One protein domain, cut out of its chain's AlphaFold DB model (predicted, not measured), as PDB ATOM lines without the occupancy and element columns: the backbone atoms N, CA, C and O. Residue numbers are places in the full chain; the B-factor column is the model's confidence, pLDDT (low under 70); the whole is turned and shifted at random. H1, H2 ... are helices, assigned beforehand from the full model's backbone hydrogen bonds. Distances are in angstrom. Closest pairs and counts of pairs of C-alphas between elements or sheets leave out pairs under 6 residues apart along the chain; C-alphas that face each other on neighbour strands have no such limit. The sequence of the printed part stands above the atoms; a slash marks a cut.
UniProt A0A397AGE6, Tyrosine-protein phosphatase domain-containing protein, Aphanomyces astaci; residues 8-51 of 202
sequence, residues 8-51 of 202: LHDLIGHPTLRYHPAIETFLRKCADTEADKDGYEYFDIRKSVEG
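What this domain is: This is residues 8 to 51 of the 202 residues of the protein "Tyrosine-protein phosphatase domain-containing protein" of Aphanomyces astaci (UniProt A0A397AGE6). The model is an open L of two helices, H3 and H4, joined at a corner by residues 36 to 39, with two very short helices, H1 and H2, strung at the far end of H3. It has no packed core, and H4 reaches away from the rest, with residues 34 to 40 and 44 to 50 standing free. The printed part has 44 residues with four named helices, in the order H1, H2, H3, H4, and no named strand; its class is all helix. It is only just extended, close to loose, with a radius of gyration of the C-alphas of 14.2 A, and spans 42 by 19 by 18 A, a rod in outline.

Where its parts are: H1, residues 8 to 12, begins at C-alpha 8 at (151.302, 156.127, 152.394). H2 holds residues 15 to 18. H3, residues 21 to 35, is the longest helix, 21.1 A from C-alpha 21 at (161.616, 169.579, 147.480) to C-alpha 35. H4, residues 40 to 49, covers 14.3 A and ends at C-alpha 49 at (142.621, 181.235, 168.735).

How they stand to each other: H1 and H2 are close but not clearly touching, their closest C-alphas, of Ile 12 and Arg 18, 5.6 A apart. H2 and H3 are also close but not clearly touching, with the closest C-alphas, of Arg 18 and Glu 24, at 6.7 A. H3 and H4 are close but not clearly touching and about perpendicular at 86 degrees; their closest C-alphas, of Thr 33 and Glu 41, are 8.0 A apart. H4 is apart from H1 and H2. In H1, H3 and H4 every O i to N i+4 pair is within hydrogen-bond range; H2 is too short for such a pair.

The domain as a whole: The C-alphas of Pro 15 and Gly 51 are the two farthest apart, at 42.7 A. The printed part has no cut, and its three links between helices are tight. The mean pLDDT of the printed part is 83.3, and residue 8 is under 70.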
ATOM      1  N   LEU A   8     150.864 154.739 152.556       69.38
ATOM      2  CA  LEU A   8     151.302 156.127 152.394       69.38
ATOM      3  C   LEU A   8     152.813 156.247 152.615       69.38
ATOM      4  O   LEU A   8     153.495 156.917 151.846       69.38
ATOM      5  N   HIS A   9     153.334 155.578 153.643       70.56
ATOM      6  CA  HIS A   9     154.764 155.533 153.925       70.56
ATOM      7  C   HIS A   9     155.555 154.939 152.746       70.56
ATOM      8  O   HIS A   9     156.559 155.508 152.323       70.56
ATOM      9  N   ASP A  10     155.066 153.845 152.160       77.62
ATOM     10  CA  ASP A  10     155.684 153.201 150.997       77.62
ATOM     11  C   ASP A  10     155.637 154.110 149.757       77.62
ATOM     12  O   ASP A  10     156.623 154.219 149.027       77.62
ATOM     13  N   LEU A  11     154.523 154.828 149.554       75.12
ATOM     14  CA  LEU A  11     154.371 155.805 148.473       75.12
ATOM     15  C   LEU A  11     155.350 156.981 148.618       75.12
ATOM     16  O   LEU A  11     156.010 157.352 147.648       75.12
ATOM     17  N   ILE A  12     155.485 157.544 149.823       72.75
ATOM     18  CA  ILE A  12     156.454 158.615 150.119       72.75
ATOM     19  C   ILE A  12     157.896 158.110 149.956       72.75
ATOM     20  O   ILE A  12     158.781 158.871 149.570       72.75
ATOM     21  N   GLY A  13     158.136 156.818 150.193       71.25
ATOM     22  CA  GLY A  13     159.427 156.169 149.978       71.25
ATOM     23  C   GLY A  13     159.864 156.075 148.512       71.25
ATOM     24  O   GLY A  13     161.048 155.837 148.260       71.25
ATOM     25  N   HIS A  14     158.961 156.285 147.545       80.94
ATOM     26  CA  HIS A  14     159.290 156.236 146.121       80.94
ATOM     27  C   HIS A  14     160.289 157.355 145.748       80.94
ATOM     28  O   HIS A  14     160.025 158.516 146.068       80.94
ATOM     29  N   PRO A  15     161.400 157.074 145.032       75.81
ATOM     30  CA  PRO A  15     162.485 158.041 144.815       75.81
ATOM     31  C   PRO A  15     162.028 159.385 144.233       75.81
ATOM     32  O   PRO A  15     162.492 160.439 144.652       75.81
ATOM     33  N   THR A  16     161.073 159.366 143.301       80.00
ATOM     34  CA  THR A  16     160.558 160.590 142.662       80.00
ATOM     35  C   THR A  16     159.770 161.496 143.608       80.00
ATOM     36  O   THR A  16     159.756 162.706 143.405       80.00
ATOM     37  N   LEU A  17     159.115 160.935 144.628       77.75
ATOM     38  CA  LEU A  17     158.375 161.699 145.632       77.75
ATOM     39  C   LEU A  17     159.279 162.058 146.809       77.75
ATOM     40  O   LEU A  17     159.249 163.193 147.270       77.75
ATOM     41  N   ARG A  18     160.133 161.126 147.242       76.12
ATOM     42  CA  ARG A  18     161.042 161.306 148.377       76.12
ATOM     43  C   ARG A  18     161.970 162.507 148.217       76.12
ATOM     44  O   ARG A  18     162.162 163.237 149.181       76.12
ATOM     45  N   TYR A  19     162.517 162.701 147.017       81.62
ATOM     46  CA  TYR A  19     163.431 163.809 146.708       81.62
ATOM     47  C   TYR A  19     162.714 165.040 146.141       81.62
ATOM     48  O   TYR A  19     163.354 165.985 145.682       81.62
ATOM     49  N   HIS A  20     161.377 165.050 146.127       87.69
ATOM     50  CA  HIS A  20     160.648 166.245 145.732       87.69
ATOM     51  C   HIS A  20     160.845 167.324 146.816       87.69
ATOM     52  O   HIS A  20     160.550 167.052 147.983       87.69
ATOM     53  N   PRO A  21     161.256 168.564 146.480       89.06
ATOM     54  CA  PRO A  21     161.616 169.579 147.480       89.06
ATOM     55  C   PRO A  21     160.521 169.862 148.519       89.06
ATOM     56  O   PRO A  21     160.806 170.119 149.690       89.06
ATOM     57  N   ALA A  22     159.250 169.786 148.109       87.19
ATOM     58  CA  ALA A  22     158.117 169.948 149.021       87.19
ATOM     59  C   ALA A  22     157.996 168.794 150.036       87.19
ATOM     60  O   ALA A  22     157.679 169.040 151.196       87.19
ATOM     61  N   ILE A  23     158.284 167.554 149.621       86.25
ATOM     62  CA  ILE A  23     158.263 166.379 150.501       86.25
ATOM     63  C   ILE A  23     159.458 166.419 151.452       86.25
ATOM     64  O   ILE A  23     159.277 166.219 152.646       86.25
ATOM     65  N   GLU A  24     160.654 166.772 150.977       86.62
ATOM     66  CA  GLU A  24     161.820 166.953 151.854       86.62
ATOM     67  C   GLU A  24     161.591 168.050 152.900       86.62
ATOM     68  O   GLU A  24     161.941 167.894 154.070       86.62
ATOM     69  N   THR A  25     160.965 169.159 152.496       89.38
ATOM     70  CA  THR A  25     160.594 170.244 153.415       89.38
ATOM     71  C   THR A  25     159.584 169.772 154.455       89.38
ATOM     72  O   THR A  25     159.768 170.045 155.639       89.38
ATOM     73  N   PHE A  26     158.558 169.028 154.036       86.31
ATOM     74  CA  PHE A  26     157.579 168.436 154.943       86.31
ATOM     75  C   PHE A  26     158.231 167.465 155.937       86.31
ATOM     76  O   PHE A  26     158.036 167.612 157.139       86.31
ATOM     77  N   LEU A  27     159.057 166.530 155.458       85.81
ATOM     78  CA  LEU A  27     159.728 165.531 156.297       85.81
ATOM     79  C   LEU A  27     160.670 166.170 157.322       85.81
ATOM     80  O   LEU A  27     160.694 165.749 158.475       85.81
ATOM     81  N   ARG A  28     161.417 167.205 156.925       87.56
ATOM     82  CA  ARG A  28     162.252 167.978 157.852       87.56
ATOM     83  C   ARG A  28     161.406 168.677 158.912       87.56
ATOM     84  O   ARG A  28     161.726 168.554 160.085       87.56
ATOM     85  N   LYS A  29     160.297 169.319 158.521       86.19
ATOM     86  CA  LYS A  29     159.378 169.932 159.487       86.19
ATOM     87  C   LYS A  29     158.814 168.892 160.461       86.19
ATOM     88  O   LYS A  29     158.778 169.164 161.651       86.19
ATOM     89  N   CYS A  30     158.435 167.698 159.994       85.19
ATOM     90  CA  CYS A  30     158.005 166.612 160.879       85.19
ATOM     91  C   CYS A  30     159.083 166.239 161.903       85.19
ATOM     92  O   CYS A  30     158.769 166.127 163.083       85.19
ATOM     93  N   ALA A  31     160.338 166.093 161.471       86.25
ATOM     94  CA  ALA A  31     161.448 165.785 162.371       86.25
ATOM     95  C   ALA A  31     161.690 166.903 163.402       86.25
ATOM     96  O   ALA A  31     161.914 166.614 164.576       86.25
ATOM     97  N   ASP A  32     161.598 168.169 162.984       86.12
ATOM     98  CA  ASP A  32     161.718 169.323 163.882       86.12
ATOM     99  C   ASP A  32     160.578 169.340 164.917       86.12
ATOM    100  O   ASP A  32     160.826 169.531 166.106       86.12
ATOM    101  N   THR A  33     159.336 169.067 164.495       84.12
ATOM    102  CA  THR A  33     158.173 168.963 165.393       84.12
ATOM    103  C   THR A  33     158.281 167.772 166.353       84.12
ATOM    104  O   THR A  33     157.899 167.891 167.510       84.12
ATOM    105  N   GLU A  34     158.813 166.624 165.920       83.19
ATOM    106  CA  GLU A  34     159.064 165.474 166.809       83.19
ATOM    107  C   GLU A  34     160.160 165.767 167.848       83.19
ATOM    108  O   GLU A  34     160.112 165.255 168.972       83.19
ATOM    109  N   ALA A  35     161.149 166.586 167.484       84.94
ATOM    110  CA  ALA A  35     162.192 167.043 168.396       84.94
ATOM    111  C   ALA A  35     161.689 168.115 169.380       84.94
ATOM    112  O   ALA A  35     162.211 168.205 170.497       84.94
ATOM    113  N   ASP A  36     160.670 168.889 168.996       80.56
ATOM    114  CA  ASP A  36     159.971 169.857 169.843       80.56
ATOM    115  C   ASP A  36     159.067 169.157 170.870       80.56
ATOM    116  O   ASP A  36     157.847 169.043 170.730       80.56
ATOM    117  N   LYS A  37     159.688 168.694 171.957       75.06
ATOM    118  CA  LYS A  37     158.988 168.051 173.080       75.06
ATOM    119  C   LYS A  37     158.015 168.981 173.804       75.06
ATOM    120  O   LYS A  37     157.142 168.485 174.516       75.06
ATOM    121  N   ASP A  38     158.177 170.289 173.635       79.12
ATOM    122  CA  ASP A  38     157.386 171.309 174.313       79.12
ATOM    123  C   ASP A  38     156.160 171.729 173.482       79.12
ATOM    124  O   ASP A  38     155.246 172.355 174.018       79.12
ATOM    125  N   GLY A  39     156.084 171.330 172.205       79.44
ATOM    126  CA  GLY A  39     154.911 171.497 171.346       79.44
ATOM    127  C   GLY A  39     154.578 172.956 171.033       79.44
ATOM    128  O   GLY A  39     153.397 173.313 170.972       79.44
ATOM    129  N   TYR A  40     155.594 173.807 170.856       81.38
ATOM    130  CA  TYR A  40     155.447 175.256 170.690       81.38
ATOM    131  C   TYR A  40     154.457 175.625 169.580       81.38
ATOM    132  O   TYR A  40     153.584 176.459 169.806       81.38
ATOM    133  N   GLU A  41     154.508 174.950 168.423       85.62
ATOM    134  CA  GLU A  41     153.584 175.226 167.309       85.62
ATOM    135  C   GLU A  41     152.111 175.009 167.709       85.62
ATOM    136  O   GLU A  41     151.248 175.831 167.390       85.62
ATOM    137  N   TYR A  42     151.806 173.948 168.464       86.88
ATOM    138  CA  TYR A  42     150.449 173.693 168.960       86.88
ATOM    139  C   TYR A  42     149.991 174.786 169.934       86.88
ATOM    140  O   TYR A  42     148.868 175.291 169.822       86.88
ATOM    141  N   PHE A  43     150.850 175.168 170.882       88.69
ATOM    142  CA  PHE A  43     150.519 176.196 171.866       88.69
ATOM    143  C   PHE A  43     150.359 177.581 171.239       88.69
ATOM    144  O   PHE A  43     149.470 178.324 171.658       88.69
ATOM    145  N   ASP A  44     151.143 177.910 170.214       89.25
ATOM    146  CA  ASP A  44     151.008 179.159 169.467       89.25
ATOM    147  C   ASP A  44     149.672 179.227 168.723       89.25
ATOM    148  O   ASP A  44     148.948 180.220 168.846       89.25
ATOM    149  N   ILE A  45     149.283 178.148 168.027       89.50
ATOM    150  CA  ILE A  45     147.969 178.047 167.375       89.50
ATOM    151  C   ILE A  45     146.862 178.220 168.415       89.50
ATOM    152  O   ILE A  45     145.997 179.086 168.264       89.50
ATOM    153  N   ARG A  46     146.915 177.452 169.507       89.69
ATOM    154  CA  ARG A  46     145.920 177.522 170.578       89.69
ATOM    155  C   ARG A  46     145.813 178.930 171.159       89.69
ATOM    156  O   ARG A  46     144.711 179.454 171.287       89.69
ATOM    157  N   LYS A  47     146.939 179.576 171.461       90.62
ATOM    158  CA  LYS A  47     146.978 180.944 171.995       90.62
ATOM    159  C   LYS A  47     146.424 181.964 171.001       90.62
ATOM    160  O   LYS A  47     145.730 182.886 171.418       90.62
ATOM    161  N   SER A  48     146.702 181.800 169.709       91.12
ATOM    162  CA  SER A  48     146.191 182.690 168.658       91.12
ATOM    163  C   SER A  48     144.675 182.596 168.446       91.12
ATOM    164  O   SER A  48     144.082 183.538 167.921       91.12
ATOM    165  N   VAL A  49     144.060 181.483 168.861       90.00
ATOM    166  CA  VAL A  49     142.621 181.235 168.735       90.00
ATOM    167  C   VAL A  49     141.938 181.370 170.095       90.00
ATOM    168  O   VAL A  49     141.299 182.382 170.341       90.00
ATOM    169  N   GLU A  50     142.110 180.404 171.000       88.44
ATOM    170  CA  GLU A  50     141.454 180.374 172.321       88.44
ATOM    171  C   GLU A  50     141.921 181.510 173.241       88.44
ATOM    172  O   GLU A  50     141.165 181.988 174.080       88.44
ATOM    173  N   GLY A  51     143.170 181.958 173.091       88.62
ATOM    174  CA  GLY A  51     143.709 183.078 173.865       88.62
ATOM    175  C   GLY A  51     143.315 184.454 173.325       88.62
ATOM    176  O   GLY A  51     143.672 185.470 173.926       88.62
TER     177      GLY A  51